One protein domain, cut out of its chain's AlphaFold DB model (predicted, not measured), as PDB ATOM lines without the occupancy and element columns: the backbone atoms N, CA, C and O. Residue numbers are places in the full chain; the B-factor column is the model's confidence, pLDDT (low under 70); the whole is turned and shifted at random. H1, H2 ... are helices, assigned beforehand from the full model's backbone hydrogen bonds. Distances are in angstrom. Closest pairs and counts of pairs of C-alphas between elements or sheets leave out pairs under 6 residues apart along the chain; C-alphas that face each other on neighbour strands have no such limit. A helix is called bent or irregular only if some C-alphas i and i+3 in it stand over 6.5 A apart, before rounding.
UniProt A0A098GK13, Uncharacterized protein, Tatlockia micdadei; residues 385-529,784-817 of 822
ATOM      1  N   GLY A 385     142.041 137.072 177.862       74.25
ATOM      2  CA  GLY A 385     143.330 136.523 177.437       74.25
ATOM      3  C   GLY A 385     143.443 135.020 177.681       74.25
ATOM      4  O   GLY A 385     143.739 134.267 176.752       74.25
ATOM      5  N   ARG A 386     143.153 134.579 178.910       75.88
ATOM      6  CA  ARG A 386     143.322 133.182 179.348       75.88
ATOM      7  C   ARG A 386     142.374 132.209 178.653       75.88
ATOM      8  O   ARG A 386     142.781 131.086 178.356       75.88
ATOM      9  N   GLU A 387     141.136 132.618 178.379       68.75
ATOM     10  CA  GLU A 387     140.199 131.789 177.608       68.75
ATOM     11  C   GLU A 387     140.665 131.612 176.161       68.75
ATOM     12  O   GLU A 387     140.662 130.499 175.626       68.75
ATOM     13  N   LEU A 388     141.134 132.702 175.546       70.12
ATOM     14  CA  LEU A 388     141.618 132.667 174.178       70.12
ATOM     15  C   LEU A 388     142.890 131.823 174.052       70.12
ATOM     16  O   LEU A 388     142.981 131.038 173.116       70.12
ATOM     17  N   ASP A 389     143.855 131.932 174.970       71.56
ATOM     18  CA  ASP A 389     145.106 131.163 174.883       71.56
ATOM     19  C   ASP A 389     144.875 129.639 174.931       71.56
ATOM     20  O   ASP A 389     145.588 128.892 174.255       71.56
ATOM     21  N   LYS A 390     143.830 129.166 175.632       69.50
ATOM     22  CA  LYS A 390     143.381 127.762 175.559       69.50
ATOM     23  C   LYS A 390     142.877 127.412 174.155       69.50
ATOM     24  O   LYS A 390     143.418 126.512 173.514       69.50
ATOM     25  N   ALA A 391     141.903 128.163 173.638       67.19
ATOM     26  CA  ALA A 391     141.321 127.916 172.314       67.19
ATOM     27  C   ALA A 391     142.350 128.043 171.170       67.19
ATOM     28  O   ALA A 391     142.313 127.309 170.176       67.19
ATOM     29  N   LYS A 392     143.319 128.944 171.340       69.94
ATOM     30  CA  LYS A 392     144.474 129.143 170.467       69.94
ATOM     31  C   LYS A 392     145.441 127.966 170.522       69.94
ATOM     32  O   LYS A 392     145.903 127.564 169.467       69.94
ATOM     33  N   LYS A 393     145.719 127.360 171.686       70.94
ATOM     34  CA  LYS A 393     146.549 126.141 171.760       70.94
ATOM     35  C   LYS A 393     145.971 125.029 170.876       70.94
ATOM     36  O   LYS A 393     146.722 124.369 170.164       70.94
ATOM     37  N   HIS A 394     144.646 124.879 170.854       66.94
ATOM     38  CA  HIS A 394     143.960 123.957 169.944       66.94
ATOM     39  C   HIS A 394     144.010 124.424 168.475       66.94
ATOM     40  O   HIS A 394     144.297 123.613 167.598       66.94
ATOM     41  N   LEU A 395     143.814 125.717 168.183       70.00
ATOM     42  CA  LEU A 395     143.906 126.257 166.815       70.00
ATOM     43  C   LEU A 395     145.325 126.168 166.223       70.00
ATOM     44  O   LEU A 395     145.483 125.768 165.075       70.00
ATOM     45  N   ASP A 396     146.363 126.518 166.979       70.25
ATOM     46  CA  ASP A 396     147.762 126.433 166.548       70.25
ATOM     47  C   ASP A 396     148.170 124.959 166.333       70.25
ATOM     48  O   ASP A 396     148.929 124.655 165.415       70.25
ATOM     49  N   ALA A 397     147.601 124.019 167.098       65.69
ATOM     50  CA  ALA A 397     147.811 122.584 166.900       65.69
ATOM     51  C   ALA A 397     147.040 122.010 165.686       65.69
ATOM     52  O   ALA A 397     147.545 121.121 165.004       65.69
ATOM     53  N   VAL A 398     145.863 122.557 165.351       63.66
ATOM     54  CA  VAL A 398     145.136 122.253 164.099       63.66
ATOM     55  C   VAL A 398     145.822 122.885 162.880       63.66
ATOM     56  O   VAL A 398     145.928 122.257 161.830       63.66
ATOM     57  N   THR A 399     146.334 124.111 162.999       63.03
ATOM     58  CA  THR A 399     146.944 124.851 161.878       63.03
ATOM     59  C   THR A 399     148.377 124.407 161.550       63.03
ATOM     60  O   THR A 399     148.859 124.727 160.462       63.03
ATOM     61  N   GLN A 400     149.019 123.583 162.388       64.50
ATOM     62  CA  GLN A 400     150.266 122.855 162.073       64.50
ATOM     63  C   GLN A 400     150.111 121.740 161.010       64.50
ATOM     64  O   GLN A 400     151.038 120.966 160.771       64.50
ATOM     65  N   LEU A 401     148.962 121.668 160.330       60.41
ATOM     66  CA  LEU A 401     148.789 120.958 159.062       60.41
ATOM     67  C   LEU A 401     149.920 121.279 158.066       60.41
ATOM     68  O   LEU A 401     150.046 122.417 157.608       60.41
ATOM     69  N   ASP A 402     150.668 120.244 157.678       61.41
ATOM     70  CA  ASP A 402     151.632 120.261 156.571       61.41
ATOM     71  C   ASP A 402     150.962 120.790 155.284       61.41
ATOM     72  O   ASP A 402     149.872 120.349 154.902       61.41
ATOM     73  N   ASP A 403     151.627 121.721 154.594       67.25
ATOM     74  CA  ASP A 403     151.191 122.293 153.313       67.25
ATOM     75  C   ASP A 403     150.858 121.228 152.256       67.25
ATOM     76  O   ASP A 403     150.011 121.461 151.388       67.25
ATOM     77  N   SER A 404     151.505 120.063 152.313       64.25
ATOM     78  CA  SER A 404     151.180 118.905 151.479       64.25
ATOM     79  C   SER A 404     149.754 118.400 151.745       64.25
ATOM     80  O   SER A 404     148.950 118.274 150.818       64.25
ATOM     81  N   VAL A 405     149.389 118.222 153.019       68.00
ATOM     82  CA  VAL A 405     148.057 117.754 153.447       68.00
ATOM     83  C   VAL A 405     146.987 118.808 153.148       68.00
ATOM     84  O   VAL A 405     145.908 118.470 152.665       68.00
ATOM     85  N   ARG A 406     147.289 120.101 153.341       72.31
ATOM     86  CA  ARG A 406     146.388 121.211 152.964       72.31
ATOM     87  C   ARG A 406     146.060 121.196 151.466       72.31
ATOM     88  O   ARG A 406     144.899 121.352 151.081       72.31
ATOM     89  N   LYS A 407     147.066 120.974 150.611       76.75
ATOM     90  CA  LYS A 407     146.887 120.847 149.151       76.75
ATOM     91  C   LYS A 407     146.058 119.617 148.788       76.75
ATOM     92  O   LYS A 407     145.175 119.724 147.942       76.75
ATOM     93  N   GLU A 408     146.294 118.488 149.448       74.81
ATOM     94  CA  GLU A 408     145.549 117.240 149.247       74.81
ATOM     95  C   GLU A 408     144.069 117.370 149.658       74.81
ATOM     96  O   GLU A 408     143.184 117.063 148.858       74.81
ATOM     97  N   LEU A 409     143.773 117.954 150.823       74.75
ATOM     98  CA  LEU A 409     142.407 118.284 151.254       74.75
ATOM     99  C   LEU A 409     141.715 119.277 150.298       74.75
ATOM    100  O   LEU A 409     140.544 119.097 149.956       74.75
ATOM    101  N   SER A 410     142.436 120.283 149.792       80.06
ATOM    102  CA  SER A 410     141.913 121.210 148.775       80.06
ATOM    103  C   SER A 410     141.665 120.529 147.418       80.06
ATOM    104  O   SER A 410     140.726 120.886 146.706       80.06
ATOM    105  N   ALA A 411     142.477 119.540 147.038       76.75
ATOM    106  CA  ALA A 411     142.267 118.760 145.820       76.75
ATOM    107  C   ALA A 411     141.008 117.887 145.944       76.75
ATOM    108  O   ALA A 411     140.146 117.923 145.062       76.75
ATOM    109  N   LEU A 412     140.843 117.198 147.080       73.94
ATOM    110  CA  LEU A 412     139.611 116.488 147.430       73.94
ATOM    111  C   LEU A 412     138.394 117.427 147.349       73.94
ATOM    112  O   LEU A 412     137.418 117.124 146.656       73.94
ATOM    113  N   SER A 413     138.457 118.614 147.963       74.31
ATOM    114  CA  SER A 413     137.323 119.550 147.968       74.31
ATOM    115  C   SER A 413     136.896 119.994 146.561       74.31
ATOM    116  O   SER A 413     135.719 120.293 146.350       74.31
ATOM    117  N   LYS A 414     137.790 119.922 145.565       75.50
ATOM    118  CA  LYS A 414     137.528 120.251 144.152       75.50
ATOM    119  C   LYS A 414     137.099 119.059 143.285       75.50
ATOM    120  O   LYS A 414     136.410 119.272 142.292       75.50
ATOM    121  N   LEU A 415     137.421 117.815 143.653       69.81
ATOM    122  CA  LEU A 415     137.075 116.621 142.862       69.81
ATOM    123  C   LEU A 415     135.557 116.434 142.682       69.81
ATOM    124  O   LEU A 415     134.782 116.559 143.637       69.81
ATOM    125  N   SER A 416     135.131 116.091 141.460       65.38
ATOM    126  CA  SER A 416     133.726 115.802 141.136       65.38
ATOM    127  C   SER A 416     133.221 114.563 141.895       65.38
ATOM    128  O   SER A 416     133.922 113.549 141.881       65.38
ATOM    129  N   PRO A 417     132.013 114.582 142.500       62.69
ATOM    130  CA  PRO A 417     131.462 113.461 143.275       62.69
ATOM    131  C   PRO A 417     131.467 112.107 142.555       62.69
ATOM    132  O   PRO A 417     131.619 111.077 143.204       62.69
ATOM    133  N   ILE A 418     131.378 112.097 141.222       59.62
ATOM    134  CA  ILE A 418     131.401 110.866 140.413       59.62
ATOM    135  C   ILE A 418     132.742 110.104 140.487       59.62
ATOM    136  O   ILE A 418     132.791 108.902 140.231       59.62
ATOM    137  N   HIS A 419     133.836 110.783 140.856       63.16
ATOM    138  CA  HIS A 419     135.149 110.160 141.077       63.16
ATOM    139  C   HIS A 419     135.320 109.609 142.496       63.16
ATOM    140  O   HIS A 419     136.082 108.667 142.691       63.16
ATOM    141  N   TRP A 420     134.582 110.158 143.466       59.44
ATOM    142  CA  TRP A 420     134.508 109.625 144.828       59.44
ATOM    143  C   TRP A 420     133.731 108.314 144.854       59.44
ATOM    144  O   TRP A 420     134.076 107.376 145.574       59.44
ATOM    145  N   PHE A 421     132.654 108.271 144.071       59.84
ATOM    146  CA  PHE A 421     131.705 107.180 144.073       59.84
ATOM    147  C   PHE A 421     130.899 107.161 142.767       59.84
ATOM    148  O   PHE A 421     130.375 108.196 142.355       59.84
ATOM    149  N   ASN A 422     130.751 105.992 142.132       60.53
ATOM    150  CA  ASN A 422     129.826 105.826 141.008       60.53
ATOM    151  C   ASN A 422     128.536 105.125 141.483       60.53
ATOM    152  O   ASN A 422     128.516 103.896 141.543       60.53
ATOM    153  N   PRO A 423     127.452 105.873 141.771       52.09
ATOM    154  CA  PRO A 423     126.184 105.319 142.257       52.09
ATOM    155  C   PRO A 423     125.394 104.535 141.210       52.09
ATOM    156  O   PRO A 423     124.386 103.934 141.565       52.09
ATOM    157  N   GLY A 424     125.799 104.548 139.936       49.91
ATOM    158  CA  GLY A 424     125.109 103.778 138.910       49.91
ATOM    159  C   GLY A 424     125.202 102.274 139.166       49.91
ATOM    160  O   GLY A 424     124.198 101.578 139.109       49.91
ATOM    161  N   PHE A 425     126.395 101.755 139.465       53.97
ATOM    162  CA  PHE A 425     126.689 100.335 139.240       53.97
ATOM    163  C   PHE A 425     126.974  99.575 140.531       53.97
ATOM    164  O   PHE A 425     128.127  99.450 140.943       53.97
ATOM    165  N   GLN A 426     125.896  99.056 141.125       57.72
ATOM    166  CA  GLN A 426     125.804  98.380 142.425       57.72
ATOM    167  C   GLN A 426     127.022  97.521 142.815       57.72
ATOM    168  O   GLN A 426     127.542  97.713 143.905       57.72
ATOM    169  N   THR A 427     127.529  96.623 141.964       59.38
ATOM    170  CA  THR A 427     128.655  95.721 142.295       59.38
ATOM    171  C   THR A 427     129.970  96.480 142.518       59.38
ATOM    172  O   THR A 427     130.640  96.310 143.538       59.38
ATOM    173  N   ILE A 428     130.317  97.389 141.601       61.19
ATOM    174  CA  ILE A 428     131.523  98.234 141.691       61.19
ATOM    175  C   ILE A 428     131.357  99.296 142.782       61.19
ATOM    176  O   ILE A 428     132.295  99.587 143.521       61.19
ATOM    177  N   ALA A 429     130.147  99.837 142.909       61.47
ATOM    178  CA  ALA A 429     129.738 100.726 143.981       61.47
ATOM    179  C   ALA A 429     129.920 100.075 145.361       61.47
ATOM    180  O   ALA A 429     130.611 100.636 146.200       61.47
ATOM    181  N   LYS A 430     129.363  98.882 145.589       64.31
ATOM    182  CA  LYS A 430     129.466  98.117 146.840       64.31
ATOM    183  C   LYS A 430     130.920  97.780 147.150       64.31
ATOM    184  O   LYS A 430     131.358  98.017 148.269       64.31
ATOM    185  N   LYS A 431     131.697  97.324 146.159       66.69
ATOM    186  CA  LYS A 431     133.130  97.049 146.330       66.69
ATOM    187  C   LYS A 431     133.917  98.295 146.749       66.69
ATOM    188  O   LYS A 431     134.580  98.267 147.780       66.69
ATOM    189  N   HIS A 432     133.810  99.396 146.006       64.88
ATOM    190  CA  HIS A 432     134.507 100.636 146.359       64.88
ATOM    191  C   HIS A 432     133.969 101.284 147.637       64.88
ATOM    192  O   HIS A 432     134.739 101.916 148.354       64.88
ATOM    193  N   ALA A 433     132.683 101.112 147.955       66.06
ATOM    194  CA  ALA A 433     132.128 101.536 149.230       66.06
ATOM    195  C   ALA A 433     132.806 100.775 150.370       66.06
ATOM    196  O   ALA A 433     133.391 101.421 151.227       66.06
ATOM    197  N   THR A 434     132.838  99.441 150.333       68.62
ATOM    198  CA  THR A 434     133.514  98.615 151.348       68.62
ATOM    199  C   THR A 434     135.015  98.916 151.451       68.62
ATOM    200  O   THR A 434     135.539  99.028 152.555       68.62
ATOM    201  N   GLU A 435     135.716  99.097 150.325       69.88
ATOM    202  CA  GLU A 435     137.146  99.450 150.317       69.88
ATOM    203  C   GLU A 435     137.425 100.823 150.960       69.88
ATOM    204  O   GLU A 435     138.439 100.985 151.639       69.88
ATOM    205  N   MET A 436     136.562 101.820 150.726       68.06
ATOM    206  CA  MET A 436     136.809 103.226 151.085       68.06
ATOM    207  C   MET A 436     136.026 103.725 152.313       68.06
ATOM    208  O   MET A 436     136.323 104.809 152.811       68.06
ATOM    209  N   GLU A 437     135.059 102.960 152.834       71.00
ATOM    210  CA  GLU A 437     134.168 103.326 153.951       71.00
ATOM    211  C   GLU A 437     134.945 103.844 155.163       71.00
ATOM    212  O   GLU A 437     134.714 104.966 155.604       71.00
ATOM    213  N   ASN A 438     135.937 103.082 155.632       72.50
ATOM    214  CA  ASN A 438     136.765 103.459 156.780       72.50
ATOM    215  C   ASN A 438     137.500 104.796 156.583       72.50
ATOM    216  O   ASN A 438     137.627 105.571 157.530       72.50
ATOM    217  N   TYR A 439     137.970 105.082 155.368       71.50
ATOM    218  CA  TYR A 439     138.656 106.335 155.046       71.50
ATOM    219  C   TYR A 439     137.666 107.502 154.999       71.50
ATOM    220  O   TYR A 439     137.917 108.557 155.585       71.50
ATOM    221  N   TYR A 440     136.513 107.297 154.358       73.38
ATOM    222  CA  TYR A 440     135.468 108.307 154.236       73.38
ATOM    223  C   TYR A 440     134.799 108.640 155.570       73.38
ATOM    224  O   TYR A 440     134.673 109.819 155.889       73.38
ATOM    225  N   GLU A 441     134.401 107.650 156.371       76.62
ATOM    226  CA  GLU A 441     133.748 107.892 157.662       76.62
ATOM    227  C   GLU A 441     134.681 108.590 158.656       76.62
ATOM    228  O   GLU A 441     134.256 109.531 159.329       76.62
ATOM    229  N   ARG A 442     135.964 108.201 158.713       73.25
ATOM    230  CA  ARG A 442     136.955 108.842 159.597       73.25
ATOM    231  C   ARG A 442     137.261 110.274 159.166       73.25
ATOM    232  O   ARG A 442     137.185 111.180 159.994       73.25
ATOM    233  N   LEU A 443     137.542 110.502 157.879       76.00
ATOM    234  CA  LEU A 443     137.806 111.847 157.359       76.00
ATOM    235  C   LEU A 443     136.587 112.763 157.547       76.00
ATOM    236  O   LEU A 443     136.727 113.892 158.015       76.00
ATOM    237  N   ALA A 444     135.383 112.261 157.273       79.94
ATOM    238  CA  ALA A 444     134.144 112.998 157.484       79.94
ATOM    239  C   ALA A 444     133.876 113.304 158.966       79.94
ATOM    240  O   ALA A 444     133.529 114.441 159.284       79.94
ATOM    241  N   ARG A 445     134.059 112.337 159.881       81.25
ATOM    242  CA  ARG A 445     133.939 112.555 161.337       81.25
ATOM    243  C   ARG A 445     134.882 113.664 161.792       81.25
ATOM    244  O   ARG A 445     134.433 114.601 162.449       81.25
ATOM    245  N   ASN A 446     136.145 113.607 161.382       75.94
ATOM    246  CA  ASN A 446     137.158 114.570 161.809       75.94
ATOM    247  C   ASN A 446     136.902 115.964 161.219       75.94
ATOM    248  O   ASN A 446     136.909 116.945 161.959       75.94
ATOM    249  N   CYS A 447     136.567 116.072 159.927       79.50
ATOM    250  CA  CYS A 447     136.143 117.347 159.339       79.50
ATOM    251  C   CYS A 447     134.867 117.901 159.998       79.50
ATOM    252  O   CYS A 447     134.752 119.112 160.159       79.50
ATOM    253  N   ASN A 448     133.924 117.055 160.425       82.44
ATOM    254  CA  ASN A 448     132.720 117.500 161.131       82.44
ATOM    255  C   ASN A 448     133.035 118.077 162.522       82.44
ATOM    256  O   ASN A 448     132.492 119.119 162.878       82.44
ATOM    257  N   VAL A 449     133.916 117.427 163.294       79.00
ATOM    258  CA  VAL A 449     134.371 117.941 164.602       79.00
ATOM    259  C   VAL A 449     135.134 119.256 164.422       79.00
ATOM    260  O   VAL A 449     134.798 120.241 165.077       79.00
ATOM    261  N   LEU A 450     136.077 119.316 163.475       77.69
ATOM    262  CA  LEU A 450     136.853 120.527 163.190       77.69
ATOM    263  C   LEU A 450     135.978 121.699 162.731       77.69
ATOM    264  O   LEU A 450     136.106 122.791 163.274       77.69
ATOM    265  N   VAL A 451     135.048 121.504 161.787       82.94
ATOM    266  CA  VAL A 451     134.166 122.598 161.331       82.94
ATOM    267  C   VAL A 451     133.232 123.066 162.450       82.94
ATOM    268  O   VAL A 451     133.002 124.268 162.577       82.94
ATOM    269  N   LYS A 452     132.731 122.164 163.308       81.31
ATOM    270  CA  LYS A 452     131.968 122.557 164.508       81.31
ATOM    271  C   LYS A 452     132.816 123.412 165.454       81.31
ATOM    272  O   LYS A 452     132.363 124.490 165.832       81.31
ATOM    273  N   TYR A 453     134.032 122.970 165.782       79.94
ATOM    274  CA  TYR A 453     134.963 123.717 166.633       79.94
ATOM    275  C   TYR A 453     135.262 125.107 166.071       79.94
ATOM    276  O   TYR A 453     135.051 126.113 166.741       79.94
ATOM    277  N   LEU A 454     135.703 125.167 164.813       81.38
ATOM    278  CA  LEU A 454     136.106 126.404 164.152       81.38
ATOM    279  C   LEU A 454     134.936 127.390 164.022       81.38
ATOM    280  O   LEU A 454     135.143 128.591 164.166       81.38
ATOM    281  N   ARG A 455     133.697 126.914 163.822       83.25
ATOM    282  CA  ARG A 455     132.501 127.772 163.861       83.25
ATOM    283  C   ARG A 455     132.261 128.354 165.253       83.25
ATOM    284  O   ARG A 455     132.097 129.565 165.356       83.25
ATOM    285  N   ILE A 456     132.287 127.528 166.303       80.12
ATOM    286  CA  ILE A 456     132.133 127.983 167.699       80.12
ATOM    287  C   ILE A 456     133.221 129.011 168.043       80.12
ATOM    288  O   ILE A 456     132.913 130.088 168.548       80.12
ATOM    289  N   LEU A 457     134.477 128.729 167.686       80.44
ATOM    290  CA  LEU A 457     135.604 129.630 167.916       80.44
ATOM    291  C   LEU A 457     135.465 130.950 167.143       80.44
ATOM    292  O   LEU A 457     135.710 132.011 167.707       80.44
ATOM    293  N   ARG A 458     135.032 130.918 165.875       85.50
ATOM    294  CA  ARG A 458     134.773 132.136 165.086       85.50
ATOM    295  C   ARG A 458     133.693 133.004 165.732       85.50
ATOM    296  O   ARG A 458     133.854 134.218 165.791       85.50
ATOM    297  N   ILE A 459     132.613 132.385 166.215       81.62
ATOM    298  CA  ILE A 459     131.522 133.076 166.915       81.62
ATOM    299  C   ILE A 459     132.046 133.733 168.199       81.62
ATOM    300  O   ILE A 459     131.779 134.909 168.424       81.62
ATOM    301  N   GLU A 460     132.841 133.020 169.001       82.38
ATOM    302  CA  GLU A 460     133.413 133.560 170.241       82.38
ATOM    303  C   GLU A 460     134.382 134.725 169.982       82.38
ATOM    304  O   GLU A 460     134.285 135.770 170.621       82.38
ATOM    305  N   LEU A 461     135.277 134.594 168.995       84.62
ATOM    306  CA  LEU A 461     136.212 135.661 168.626       84.62
ATOM    307  C   LEU A 461     135.487 136.906 168.091       84.62
ATOM    308  O   LEU A 461     135.869 138.024 168.435       84.62
ATOM    309  N   ASN A 462     134.432 136.727 167.287       85.50
ATOM    310  CA  ASN A 462     133.584 137.828 166.823       85.50
ATOM    311  C   ASN A 462     132.829 138.492 167.986       85.50
ATOM    312  O   ASN A 462     132.733 139.716 168.028       85.50
ATOM    313  N   HIS A 463     132.331 137.704 168.944       84.50
ATOM    314  CA  HIS A 463     131.653 138.213 170.134       84.50
ATOM    315  C   HIS A 463     132.600 139.058 171.000       84.50
ATOM    316  O   HIS A 463     132.259 140.193 171.324       84.50
ATOM    317  N   GLN A 464     133.818 138.574 171.278       84.19
ATOM    318  CA  GLN A 464     134.845 139.351 171.986       84.19
ATOM    319  C   GLN A 464     135.245 140.622 171.223       84.19
ATOM    320  O   GLN A 464     135.392 141.680 171.831       84.19
ATOM    321  N   LEU A 465     135.391 140.553 169.892       86.69
ATOM    322  CA  LEU A 465     135.710 141.723 169.067       86.69
ATOM    323  C   LEU A 465     134.598 142.784 169.135       86.69
ATOM    324  O   LEU A 465     134.900 143.970 169.229       86.69
ATOM    325  N   ALA A 466     133.329 142.363 169.149       86.19
ATOM    326  CA  ALA A 466     132.171 143.245 169.305       86.19
ATOM    327  C   ALA A 466     132.022 143.836 170.724       86.19
ATOM    328  O   ALA A 466     131.382 144.877 170.877       86.19
ATOM    329  N   SER A 467     132.614 143.210 171.749       86.31
ATOM    330  CA  SER A 467     132.679 143.740 173.123       86.31
ATOM    331  C   SER A 467     133.757 144.821 173.314       86.31
ATOM    332  O   SER A 467     133.726 145.547 174.308       86.31
ATOM    333  N   LEU A 468     134.721 144.958 172.395       86.31
ATOM    334  CA  LEU A 468     135.753 145.996 172.481       86.31
ATOM    335  C   LEU A 468     135.210 147.376 172.053       86.31
ATOM    336  O   LEU A 468     134.432 147.474 171.101       86.31
ATOM    337  N   PRO A 469     135.642 148.479 172.697       83.94
ATOM    338  CA  PRO A 469     135.232 149.819 172.293       83.94
ATOM    339  C   PRO A 469     135.825 150.187 170.925       83.94
ATOM    340  O   PRO A 469     137.036 150.346 170.778       83.94
ATOM    341  N   SER A 470     134.956 150.343 169.923       76.62
ATOM    342  CA  SER A 470     135.346 150.695 168.546       76.62
ATOM    343  C   SER A 470     135.772 152.158 168.394       76.62
ATOM    344  O   SER A 470     136.561 152.476 167.508       76.62
ATOM    345  N   ASP A 471     135.259 153.044 169.254       77.88
ATOM    346  CA  ASP A 471     135.785 154.399 169.405       77.88
ATOM    347  C   ASP A 471     136.681 154.457 170.645       77.88
ATOM    348  O   ASP A 471     136.262 154.135 171.756       77.88
ATOM    349  N   LEU A 472     137.930 154.866 170.432       79.81
ATOM    350  CA  LEU A 472     138.939 155.039 171.472       79.81
ATOM    351  C   LEU A 472     139.060 156.508 171.909       79.81
ATOM    352  O   LEU A 472     139.994 156.830 172.643       79.81
ATOM    353  N   SER A 473     138.190 157.413 171.443       74.25
ATOM    354  CA  SER A 473     138.204 158.845 171.774       74.25
ATOM    355  C   SER A 473     138.066 159.104 173.281       74.25
ATOM    356  O   SER A 473     138.855 159.872 173.831       74.25
ATOM    357  N   GLU A 474     137.155 158.382 173.941       71.62
ATOM    358  CA  GLU A 474     136.806 158.480 175.369       71.62
ATOM    359  C   GLU A 474     137.966 158.120 176.314       71.62
ATOM    360  O   GLU A 474     138.082 158.650 177.420       71.62
ATOM    361  N   ILE A 475     138.874 157.248 175.874       77.38
ATOM    362  CA  ILE A 475     140.043 156.849 176.659       77.38
ATOM    363  C   ILE A 475     141.054 157.999 176.663       77.38
ATOM    364  O   ILE A 475     141.447 158.496 175.611       77.38
ATOM    365  N   SER A 476     141.560 158.398 177.829       71.94
ATOM    366  CA  SER A 476     142.599 159.443 177.911       71.94
ATOM    367  C   SER A 476     144.030 158.886 177.857       71.94
ATOM    368  O   SER A 476     144.944 159.551 177.370       71.94
ATOM    369  N   ASN A 477     144.247 157.654 178.326       82.88
ATOM    370  CA  ASN A 477     145.580 157.069 178.481       82.88
ATOM    371  C   ASN A 477     146.085 156.373 177.195       82.88
ATOM    372  O   ASN A 477     145.445 155.472 176.654       82.88
ATOM    373  N   LEU A 478     147.279 156.751 176.726       80.81
ATOM    374  CA  LEU A 478     147.914 156.179 175.532       80.81
ATOM    375  C   LEU A 478     148.265 154.687 175.668       80.81
ATOM    376  O   LEU A 478     148.176 153.964 174.674       80.81
ATOM    377  N   SER A 479     148.652 154.202 176.856       81.69
ATOM    378  CA  SER A 479     148.957 152.772 177.045       81.69
ATOM    379  C   SER A 479     147.691 151.916 176.982       81.69
ATOM    380  O   SER A 479     147.695 150.852 176.366       81.69
ATOM    381  N   HIS A 480     146.594 152.428 177.538       83.44
ATOM    382  CA  HIS A 480     145.260 151.832 177.525       83.44
ATOM    383  C   HIS A 480     144.694 151.736 176.100       83.44
ATOM    384  O   HIS A 480     144.360 150.633 175.663       83.44
ATOM    385  N   LYS A 481     144.720 152.831 175.314       84.12
ATOM    386  CA  LYS A 481     144.361 152.787 173.876       84.12
ATOM    387  C   LYS A 481     145.191 151.749 173.119       84.12
ATOM    388  O   LYS A 481     144.652 150.979 172.328       84.12
ATOM    389  N   LYS A 482     146.507 151.716 173.361       85.69
ATOM    390  CA  LYS A 482     147.420 150.790 172.678       85.69
ATOM    391  C   LYS A 482     147.124 149.328 173.025       85.69
ATOM    392  O   LYS A 482     147.154 148.503 172.118       85.69
ATOM    393  N   ALA A 483     146.805 149.018 174.281       84.69
ATOM    394  CA  ALA A 483     146.448 147.667 174.715       84.69
ATOM    395  C   ALA A 483     145.159 147.165 174.038       84.69
ATOM    396  O   ALA A 483     145.142 146.062 173.492       84.69
ATOM    397  N   ILE A 484     144.112 147.998 173.988       85.31
ATOM    398  CA  ILE A 484     142.848 147.648 173.317       85.31
ATOM    399  C   ILE A 484     143.048 147.503 171.803       85.31
ATOM    400  O   ILE A 484     142.618 146.505 171.226       85.31
ATOM    401  N   GLN A 485     143.781 148.418 171.157       86.50
ATOM    402  CA  GLN A 485     144.099 148.294 169.729       86.50
ATOM    403  C   GLN A 485     144.909 147.022 169.430       86.50
ATOM    404  O   GLN A 485     144.669 146.353 168.425       86.50
ATOM    405  N   GLN A 486     145.858 146.658 170.300       85.88
ATOM    406  CA  GLN A 486     146.610 145.408 170.181       85.88
ATOM    407  C   GLN A 486     145.696 144.184 170.309       85.88
ATOM    408  O   GLN A 486     145.839 143.267 169.501       85.88
ATOM    409  N   ARG A 487     144.731 144.179 171.243       85.06
ATOM    410  CA  ARG A 487     143.732 143.104 171.367       85.06
ATOM    411  C   ARG A 487     142.833 143.017 170.129       85.06
ATOM    412  O   ARG A 487     142.670 141.918 169.613       85.06
ATOM    413  N   SER A 488     142.329 144.139 169.608       86.62
ATOM    414  CA  SER A 488     141.500 144.173 168.388       86.62
ATOM    415  C   SER A 488     142.245 143.599 167.179       86.62
ATOM    416  O   SER A 488     141.795 142.633 166.564       86.62
ATOM    417  N   ASN A 489     143.449 144.114 166.896       86.19
ATOM    418  CA  ASN A 489     144.290 143.645 165.787       86.19
ATOM    419  C   ASN A 489     144.645 142.152 165.917       86.19
ATOM    420  O   ASN A 489     144.830 141.455 164.917       86.19
ATOM    421  N   TYR A 490     144.787 141.673 167.153       85.00
ATOM    422  CA  TYR A 490     145.067 140.278 167.456       85.00
ATOM    423  C   TYR A 490     143.838 139.385 167.206       85.00
ATOM    424  O   TYR A 490     143.960 138.395 166.486       85.00
ATOM    425  N   LEU A 491     142.649 139.764 167.695       84.88
ATOM    426  CA  LEU A 491     141.396 139.044 167.430       84.88
ATOM    427  C   LEU A 491     141.106 138.951 165.926       84.88
ATOM    428  O   LEU A 491     140.865 137.859 165.419       84.88
ATOM    429  N   GLU A 492     141.228 140.056 165.182       87.19
ATOM    430  CA  GLU A 492     141.061 140.059 163.721       87.19
ATOM    431  C   GLU A 492     142.003 139.085 162.997       87.19
ATOM    432  O   GLU A 492     141.629 138.479 161.989       87.19
ATOM    433  N   LYS A 493     143.246 138.952 163.476       86.81
ATOM    434  CA  LYS A 493     144.234 138.034 162.900       86.81
ATOM    435  C   LYS A 493     143.825 136.579 163.123       86.81
ATOM    436  O   LYS A 493     143.913 135.781 162.191       86.81
ATOM    437  N   GLU A 494     143.367 136.240 164.324       82.44
ATOM    438  CA  GLU A 494     142.928 134.881 164.643       82.44
ATOM    439  C   GLU A 494     141.596 134.539 163.945       82.44
ATOM    440  O   GLU A 494     141.486 133.453 163.380       82.44
ATOM    441  N   ILE A 495     140.648 135.480 163.823       85.94
ATOM    442  CA  ILE A 495     139.427 135.316 163.005       85.94
ATOM    443  C   ILE A 495     139.786 134.972 161.548       85.94
ATOM    444  O   ILE A 495     139.229 134.034 160.977       85.94
ATOM    445  N   LYS A 496     140.765 135.671 160.951       87.00
ATOM    446  CA  LYS A 496     141.251 135.395 159.583       87.00
ATOM    447  C   LYS A 496     141.884 134.001 159.449       87.00
ATOM    448  O   LYS A 496     141.637 133.331 158.444       87.00
ATOM    449  N   LYS A 497     142.645 133.527 160.448       83.69
ATOM    450  CA  LYS A 497     143.140 132.133 160.476       83.69
ATOM    451  C   LYS A 497     141.982 131.131 160.525       83.69
ATOM    452  O   LYS A 497     141.921 130.237 159.690       83.69
ATOM    453  N   VAL A 498     141.054 131.299 161.473       85.19
ATOM    454  CA  VAL A 498     139.903 130.396 161.665       85.19
ATOM    455  C   VAL A 498     139.053 130.316 160.396       85.19
ATOM    456  O   VAL A 498     138.669 129.221 159.989       85.19
ATOM    457  N   GLN A 499     138.819 131.446 159.721       86.94
ATOM    458  CA  GLN A 499     138.103 131.466 158.446       86.94
ATOM    459  C   GLN A 499     138.860 130.713 157.340       86.94
ATOM    460  O   GLN A 499     138.241 129.962 156.597       86.94
ATOM    461  N   THR A 500     140.190 130.828 157.283       84.69
ATOM    462  CA  THR A 500     141.016 130.099 156.301       84.69
ATOM    463  C   THR A 500     140.903 128.575 156.473       84.69
ATOM    464  O   THR A 500     140.833 127.848 155.482       84.69
ATOM    465  N   GLU A 501     140.830 128.072 157.712       81.81
ATOM    466  CA  GLU A 501     140.600 126.640 157.970       81.81
ATOM    467  C   GLU A 501     139.147 126.211 157.693       81.81
ATOM    468  O   GLU A 501     138.908 125.110 157.185       81.81
ATOM    469  N   LEU A 502     138.160 127.074 157.966       84.31
ATOM    470  CA  LEU A 502     136.762 126.825 157.589       84.31
ATOM    471  C   LEU A 502     136.606 126.704 156.069       84.31
ATOM    472  O   LEU A 502     135.978 125.756 155.601       84.31
ATOM    473  N   ASP A 503     137.236 127.592 155.299       84.56
ATOM    474  CA  ASP A 503     137.202 127.578 153.832       84.56
ATOM    475  C   ASP A 503     137.832 126.299 153.238       84.56
ATOM    476  O   ASP A 503     137.461 125.868 152.142       84.56
ATOM    477  N   LEU A 504     138.748 125.647 153.970       83.31
ATOM    478  CA  LEU A 504     139.329 124.351 153.606       83.31
ATOM    479  C   LEU A 504     138.406 123.169 153.953       83.31
ATOM    480  O   LEU A 504     138.201 122.278 153.123       83.31
ATOM    481  N   HIS A 505     137.861 123.136 155.173       81.31
ATOM    482  CA  HIS A 505     137.160 121.963 155.710       81.31
ATOM    483  C   HIS A 505     135.639 121.956 155.482       81.31
ATOM    484  O   HIS A 505     135.054 120.880 155.320       81.31
ATOM    485  N   GLU A 506     134.974 123.111 155.425       83.25
ATOM    486  CA  GLU A 506     133.518 123.190 155.236       83.25
ATOM    487  C   GLU A 506     133.045 122.631 153.874       83.25
ATOM    488  O   GLU A 506     132.068 121.872 153.856       83.25
ATOM    489  N   PRO A 507     133.723 122.885 152.733       82.88
ATOM    490  CA  PRO A 507     133.340 122.273 151.457       82.88
ATOM    491  C   PRO A 507     133.465 120.741 151.461       82.88
ATOM    492  O   PRO A 507     132.674 120.055 150.809       82.88
ATOM    493  N   LEU A 508     134.425 120.189 152.213       79.50
ATOM    494  CA  LEU A 508     134.569 118.742 152.406       79.50
ATOM    495  C   LEU A 508     133.425 118.183 153.257       79.50
ATOM    496  O   LEU A 508     132.791 117.210 152.853       79.50
ATOM    497  N   GLN A 509     133.105 118.823 154.387       83.56
ATOM    498  CA  GLN A 509     131.972 118.441 155.238       83.56
ATOM    499  C   GLN A 509     130.662 118.395 154.431       83.56
ATOM    500  O   GLN A 509     129.952 117.389 154.473       83.56
ATOM    501  N   LYS A 510     130.381 119.429 153.625       81.44
ATOM    502  CA  LYS A 510     129.209 119.481 152.732       81.44
ATOM    503  C   LYS A 510     129.186 118.338 151.715       81.44
ATOM    504  O   LYS A 510     128.137 117.745 151.490       81.44
ATOM    505  N   LYS A 511     130.333 117.946 151.147       75.75
ATOM    506  CA  LYS A 511     130.410 116.770 150.260       75.75
ATOM    507  C   LYS A 511     130.140 115.450 150.989       75.75
ATOM    508  O   LYS A 511     129.482 114.577 150.425       75.75
ATOM    509  N   PHE A 512     130.598 115.292 152.231       76.00
ATOM    510  CA  PHE A 512     130.383 114.063 153.000       76.00
ATOM    511  C   PHE A 512     128.946 113.891 153.504       76.00
ATOM    512  O   PHE A 512     128.374 112.813 153.328       76.00
ATOM    513  N   PHE A 513     128.372 114.934 154.108       77.62
ATOM    514  CA  PHE A 513     127.075 114.876 154.798       77.62
ATOM    515  C   PHE A 513     125.897 115.415 153.974       77.62
ATOM    516  O   PHE A 513     124.753 115.103 154.292       77.62
ATOM    517  N   GLY A 514     126.175 116.160 152.904       69.94
ATOM    518  CA  GLY A 514     125.187 116.745 152.004       69.94
ATOM    519  C   GLY A 514     125.095 118.269 152.118       69.94
ATOM    520  O   GLY A 514     125.378 118.853 153.164       69.94
ATOM    521  N   ASP A 515     124.673 118.915 151.032       71.31
ATOM    522  CA  ASP A 515     124.334 120.339 150.977       71.31
ATOM    523  C   ASP A 515     122.901 120.505 150.460       71.31
ATOM    524  O   ASP A 515     122.620 120.274 149.282       71.31
ATOM    525  N   CYS A 516     121.982 120.930 151.330       57.88
ATOM    526  CA  CYS A 516     120.565 121.082 150.999       57.88
ATOM    527  C   CYS A 516     120.298 122.026 149.809       57.88
ATOM    528  O   CYS A 516     119.255 121.869 149.165       57.88
ATOM    529  N   LYS A 517     121.238 122.937 149.500       63.94
ATOM    530  CA  LYS A 517     121.177 123.930 148.414       63.94
ATOM    531  C   LYS A 517     121.813 123.442 147.102       63.94
ATOM    532  O   LYS A 517     121.737 124.144 146.096       63.94
ATOM    533  N   ALA A 518     122.428 122.257 147.070       60.03
ATOM    534  CA  ALA A 518     123.071 121.736 145.867       60.03
ATOM    535  C   ALA A 518     122.065 121.225 144.819       60.03
ATOM    536  O   ALA A 518     121.202 120.394 145.102       60.03
ATOM    537  N   THR A 519     122.248 121.645 143.562       47.84
ATOM    538  CA  THR A 519     121.439 121.206 142.407       47.84
ATOM    539  C   THR A 519     121.616 119.719 142.077       47.84
ATOM    540  O   THR A 519     120.720 119.082 141.530       47.84
ATOM    541  N   ASN A 520     122.784 119.145 142.386       52.91
ATOM    542  CA  ASN A 520     123.068 117.732 142.144       52.91
ATOM    543  C   ASN A 520     122.544 116.878 143.310       52.91
ATOM    544  O   ASN A 520     122.961 117.067 144.451       52.91
ATOM    545  N   ILE A 521     121.688 115.897 143.010       54.97
ATOM    546  CA  ILE A 521     121.025 115.027 143.998       54.97
ATOM    547  C   ILE A 521     122.034 114.316 144.921       54.97
ATOM    548  O   ILE A 521     121.804 114.228 146.126       54.97
ATOM    549  N   LEU A 522     123.182 113.875 144.394       57.50
ATOM    550  CA  LEU A 522     124.228 113.196 145.171       57.50
ATOM    551  C   LEU A 522     124.928 114.153 146.145       57.50
ATOM    552  O   LEU A 522     125.220 113.778 147.278       57.50
ATOM    553  N   LEU A 523     125.158 115.405 145.726       60.41
ATOM    554  CA  LEU A 523     125.663 116.456 146.618       60.41
ATOM    555  C   LEU A 523     124.621 116.867 147.654       60.41
ATOM    556  O   LEU A 523     124.992 117.151 148.786       60.41
ATOM    557  N   ARG A 524     123.332 116.858 147.305       61.38
ATOM    558  CA  ARG A 524     122.250 117.158 148.249       61.38
ATOM    559  C   ARG A 524     122.103 116.090 149.330       61.38
ATOM    560  O   ARG A 524     121.741 116.401 150.460       61.38
ATOM    561  N   GLN A 525     122.407 114.841 148.986       65.25
ATOM    562  CA  GLN A 525     122.305 113.687 149.875       65.25
ATOM    563  C   GLN A 525     123.578 113.409 150.699       65.25
ATOM    564  O   GLN A 525     123.479 112.846 151.790       65.25
ATOM    565  N   GLY A 526     124.752 113.770 150.178       68.81
ATOM    566  CA  GLY A 526     126.049 113.499 150.797       68.81
ATOM    567  C   GLY A 526     126.634 112.133 150.426       68.81
ATOM    568  O   GLY A 526     125.931 111.122 150.293       68.81
ATOM    569  N   ILE A 527     127.959 112.093 150.273       71.06
ATOM    570  CA  ILE A 527     128.708 110.893 149.880       71.06
ATOM    571  C   ILE A 527     128.511 109.755 150.893       71.06
ATOM    572  O   ILE A 527     128.252 108.631 150.475       71.06
ATOM    573  N   LEU A 528     128.524 110.020 152.208       72.44
ATOM    574  CA  LEU A 528     128.370 108.968 153.227       72.44
ATOM    575  C   LEU A 528     127.017 108.252 153.157       72.44
ATOM    576  O   LEU A 528     126.953 107.025 153.200       72.44
ATOM    577  N   LYS A 529     125.922 109.005 153.020       72.75
ATOM    578  CA  LYS A 529     124.577 108.422 152.918       72.75
ATOM    579  C   LYS A 529     124.419 107.628 151.619       72.75
ATOM    580  O   LYS A 529     123.767 106.587 151.610       72.75
ATOM    581  N   LYS A 784     141.732 105.556 141.597       70.12
ATOM    582  CA  LYS A 784     143.083 105.315 142.152       70.12
ATOM    583  C   LYS A 784     143.702 106.598 142.710       70.12
ATOM    584  O   LYS A 784     144.210 106.592 143.825       70.12
ATOM    585  N   TYR A 785     143.616 107.700 141.963       70.44
ATOM    586  CA  TYR A 785     144.094 109.013 142.397       70.44
ATOM    587  C   TYR A 785     143.347 109.502 143.645       70.44
ATOM    588  O   TYR A 785     143.976 109.888 144.627       70.44
ATOM    589  N   THR A 786     142.013 109.403 143.649       69.56
ATOM    590  CA  THR A 786     141.181 109.768 144.809       69.56
ATOM    591  C   THR A 786     141.531 108.913 146.033       69.56
ATOM    592  O   THR A 786     141.753 109.466 147.106       69.56
ATOM    593  N   LYS A 787     141.686 107.591 145.866       73.44
ATOM    594  CA  LYS A 787     142.145 106.659 146.909       73.44
ATOM    595  C   LYS A 787     143.511 107.053 147.477       73.44
ATOM    596  O   LYS A 787     143.630 107.192 148.687       73.44
ATOM    597  N   ALA A 788     144.504 107.310 146.627       75.12
ATOM    598  CA  ALA A 788     145.846 107.687 147.070       75.12
ATOM    599  C   ALA A 788     145.863 109.014 147.856       75.12
ATOM    600  O   ALA A 788     146.614 109.148 148.822       75.12
ATOM    601  N   ILE A 789     145.025 109.990 147.481       72.19
ATOM    602  CA  ILE A 789     144.878 111.232 148.257       72.19
ATOM    603  C   ILE A 789     144.163 110.965 149.591       72.19
ATOM    604  O   ILE A 789     144.579 111.495 150.618       72.19
ATOM    605  N   LEU A 790     143.108 110.144 149.604       70.31
ATOM    606  CA  LEU A 790     142.383 109.784 150.830       70.31
ATOM    607  C   LEU A 790     143.271 109.042 151.826       70.31
ATOM    608  O   LEU A 790     143.241 109.368 153.008       70.31
ATOM    609  N   GLU A 791     144.076 108.087 151.359       71.31
ATOM    610  CA  GLU A 791     145.030 107.349 152.188       71.31
ATOM    611  C   GLU A 791     145.999 108.326 152.865       71.31
ATOM    612  O   GLU A 791     146.053 108.372 154.092       71.31
ATOM    613  N   LYS A 792     146.658 109.211 152.112       71.75
ATOM    614  CA  LYS A 792     147.570 110.214 152.687       71.75
ATOM    615  C   LYS A 792     146.888 111.222 153.617       71.75
ATOM    616  O   LYS A 792     147.377 111.456 154.724       71.75
ATOM    617  N   ALA A 793     145.748 111.784 153.211       67.38
ATOM    618  CA  ALA A 793     144.979 112.714 154.037       67.38
ATOM    619  C   ALA A 793     144.489 112.043 155.331       67.38
ATOM    620  O   ALA A 793     144.465 112.672 156.387       67.38
ATOM    621  N   SER A 794     144.155 110.750 155.280       64.38
ATOM    622  CA  SER A 794     143.818 109.969 156.468       64.38
ATOM    623  C   SER A 794     145.043 109.698 157.348       64.38
ATOM    624  O   SER A 794     144.940 109.860 158.560       64.38
ATOM    625  N   CYS A 795     146.216 109.392 156.773       62.41
ATOM    626  CA  CYS A 795     147.473 109.177 157.503       62.41
ATOM    627  C   CYS A 795     147.882 110.373 158.373       62.41
ATOM    628  O   CYS A 795     148.505 110.177 159.414       62.41
ATOM    629  N   PHE A 796     147.487 111.598 158.011       64.25
ATOM    630  CA  PHE A 796     147.602 112.752 158.906       64.25
ATOM    631  C   PHE A 796     146.743 112.586 160.173       64.25
ATOM    632  O   PHE A 796     147.266 112.650 161.284       64.25
ATOM    633  N   PHE A 797     145.447 112.302 160.018       57.56
ATOM    634  CA  PHE A 797     144.519 112.073 161.133       57.56
ATOM    635  C   PHE A 797     144.789 110.784 161.932       57.56
ATOM    636  O   PHE A 797     144.263 110.631 163.032       57.56
ATOM    637  N   PHE A 798     145.592 109.859 161.398       52.81
ATOM    638  CA  PHE A 798     146.059 108.667 162.109       52.81
ATOM    639  C   PHE A 798     147.254 108.931 163.042       52.81
ATOM    640  O   PHE A 798     147.551 108.076 163.877       52.81
ATOM    641  N   LYS A 799     147.937 110.085 162.951       60.75
ATOM    642  CA  LYS A 799     149.010 110.431 163.900       60.75
ATOM    643  C   LYS A 799     148.428 110.673 165.310       60.75
ATOM    644  O   LYS A 799     147.359 111.283 165.403       60.75
ATOM    645  N   PRO A 800     149.121 110.268 166.400       54.25
ATOM    646  CA  PRO A 800     148.610 110.410 167.770       54.25
ATOM    647  C   PRO A 800     148.219 111.850 168.117       54.25
ATOM    648  O   PRO A 800     147.086 112.103 168.508       54.25
ATOM    649  N   GLN A 801     149.106 112.803 167.816       57.28
ATOM    650  CA  GLN A 801     148.923 114.229 168.096       57.28
ATOM    651  C   GLN A 801     147.618 114.807 167.486       57.28
ATOM    652  O   GLN A 801     146.762 115.235 168.258       57.28
ATOM    653  N   PRO A 802     147.365 114.786 166.153       58.22
ATOM    654  CA  PRO A 802     146.068 115.182 165.583       58.22
ATOM    655  C   PRO A 802     144.852 114.476 166.188       58.22
ATOM    656  O   PRO A 802     143.802 115.101 166.324       58.22
ATOM    657  N   LYS A 803     144.969 113.195 166.553       62.09
ATOM    658  CA  LYS A 803     143.869 112.426 167.151       62.09
ATOM    659  C   LYS A 803     143.555 112.901 168.575       62.09
ATOM    660  O   LYS A 803     142.389 113.127 168.886       62.09
ATOM    661  N   GLU A 804     144.575 113.106 169.404       63.78
ATOM    662  CA  GLU A 804     144.466 113.676 170.755       63.78
ATOM    663  C   GLU A 804     143.904 115.104 170.719       63.78
ATOM    664  O   GLU A 804     143.028 115.443 171.511       63.78
ATOM    665  N   ILE A 805     144.336 115.922 169.753       63.53
ATOM    666  CA  ILE A 805     143.804 117.276 169.539       63.53
ATOM    667  C   ILE A 805     142.317 117.222 169.166       63.53
ATOM    668  O   ILE A 805     141.524 117.960 169.749       63.53
ATOM    669  N   VAL A 806     141.920 116.362 168.220       64.62
ATOM    670  CA  VAL A 806     140.520 116.244 167.772       64.62
ATOM    671  C   VAL A 806     139.609 115.721 168.880       64.62
ATOM    672  O   VAL A 806     138.523 116.271 169.050       64.62
ATOM    673  N   GLU A 807     140.024 114.718 169.659       67.81
ATOM    674  CA  GLU A 807     139.180 114.206 170.747       67.81
ATOM    675  C   GLU A 807     139.204 115.122 171.987       67.81
ATOM    676  O   GLU A 807     138.175 115.271 172.638       67.81
ATOM    677  N   GLY A 808     140.296 115.851 172.256       66.12
ATOM    678  CA  GLY A 808     140.307 116.934 173.250       66.12
ATOM    679  C   GLY A 808     139.340 118.067 172.885       66.12
ATOM    680  O   GLY A 808     138.518 118.473 173.705       66.12
ATOM    681  N   ILE A 809     139.356 118.503 171.619       66.75
ATOM    682  CA  ILE A 809     138.368 119.438 171.052       66.75
ATOM    683  C   ILE A 809     136.945 118.870 171.161       66.75
ATOM    684  O   ILE A 809     136.010 119.603 171.483       66.75
ATOM    685  N   LYS A 810     136.753 117.570 170.898       68.00
ATOM    686  CA  LYS A 810     135.444 116.913 171.008       68.00
ATOM    687  C   LYS A 810     134.914 116.971 172.442       68.00
ATOM    688  O   LYS A 810     133.770 117.378 172.617       68.00
ATOM    689  N   MET A 811     135.732 116.636 173.443       67.31
ATOM    690  CA  MET A 811     135.333 116.732 174.854       67.31
ATOM    691  C   MET A 811     135.024 118.177 175.267       67.31
ATOM    692  O   MET A 811     134.052 118.404 175.980       67.31
ATOM    693  N   GLU A 812     135.783 119.166 174.782       65.50
ATOM    694  CA  GLU A 812     135.497 120.582 175.058       65.50
ATOM    695  C   GLU A 812     134.161 121.036 174.437       65.50
ATOM    696  O   GLU A 812     133.394 121.766 175.067       65.50
ATOM    697  N   ILE A 813     133.845 120.577 173.221       62.84
ATOM    698  CA  ILE A 813     132.546 120.812 172.574       62.84
ATOM    699  C   ILE A 813     131.418 120.127 173.349       62.84
ATOM    700  O   ILE A 813     130.377 120.740 173.569       62.84
ATOM    701  N   GLU A 814     131.597 118.870 173.749       62.94
ATOM    702  CA  GLU A 814     130.573 118.100 174.463       62.94
ATOM    703  C   GLU A 814     130.310 118.699 175.855       62.94
ATOM    704  O   GLU A 814     129.151 118.936 176.192       62.94
ATOM    705  N   GLY A 815     131.352 119.107 176.589       55.34
ATOM    706  CA  GLY A 815     131.230 119.814 177.869       55.34
ATOM    707  C   GLY A 815     130.639 121.230 177.781       55.34
ATOM    708  O   GLY A 815     130.060 121.705 178.752       55.34
ATOM    709  N   LYS A 816     130.727 121.906 176.624       51.38
ATOM    710  CA  LYS A 816     130.097 123.225 176.382       51.38
ATOM    711  C   LYS A 816     128.683 123.150 175.790       51.38
ATOM    712  O   LYS A 816     128.018 124.181 175.701       51.38
ATOM    713  N   ILE A 817     128.235 121.976 175.336       38.91
ATOM    714  CA  ILE A 817     126.930 121.775 174.670       38.91
ATOM    715  C   ILE A 817     125.988 120.872 175.482       38.91
ATOM    716  O   ILE A 817     124.780 120.882 175.230       38.91
TER     717      ILE A 817
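AT A GLANCE: This is residues 385 to 529 and 784 to 817 of the 822 residues of an uncharacterized protein of Tatlockia micdadei (UniProt A0A098GK13). A long helical hairpin, H4b and H5, makes the long axis; H1 runs beside it as the loosely held third member of an up-and-down bundle, each helix running against the one before. H2 packs across H5, H7 and H8 pack across H4b, and H4a turns off at one end. The 179 printed residues have eight named helices, H1 to H8 in order, and no named strand: all helix. The whole is loose, radius of gyration of the C-alphas 19.9 A, spanning 74 by 37 by 31 A.

HOW THE PARTS SIT: H4, residues 426 to 467, was assigned as one helix by its hydrogen bonds but is bent, C-alphas 435 and 438 being 7.6 A apart, into arms H4a, residues 426 to 435, and H4b, residues 438 to 467. H4b and H5, residues 478 to 513, touch as a hairpin, closest C-alphas Ala 444 and Phe 512 at 5.9 A, at a shallow tilt of 27 degrees, opposite ways. H5 is irregular, but only just: C-alphas 504 and 507 are 6.7 A apart. H1, residues 385 to 399, is close but not clearly touching H4b, closest C-alphas Ala 391 and Leu 457 at 7.4 A. H8, residues 800 to 817, touches H4b with residues 806 to 813 alone, closest C-alphas Val 449 and Lys 810 at 6.6 A. H7, residues 784 to 797, touches H2, residues 403 to 414, closest C-alphas Val 405 and Ala 793 at 5.9 A. H3, residues 417 to 420, touches no helix; H6, residues 521 to 525, only just touches H5, with 3 pairs of C-alphas within 8 A, the closest being Lys 511 and Leu 523 at 6.0 A. Every O i to N i+4 pair is within hydrogen-bond range in H1, H2, H4a, H4b, H6 and H8, against 30 of 32 in H5 and 9 of 10 in H7; H3 is too short for one.

IN THESE COORDINATES: H1 begins at C-alpha 385 (143.330, 136.523, 177.437); H8 ends at C-alpha 817 (126.930, 121.775, 174.670). H4b measures 43.7 A and H5 50.7 A.

THE WHOLE: Residues 530 to 783 are not printed; C-alphas 529 and 784 are 21.6 A apart across the cut. Of the links printed whole, none is long. Mean pLDDT of the printed part is 72.2, with 74 residues under 70, among them 415 to 436 and 793 to 817.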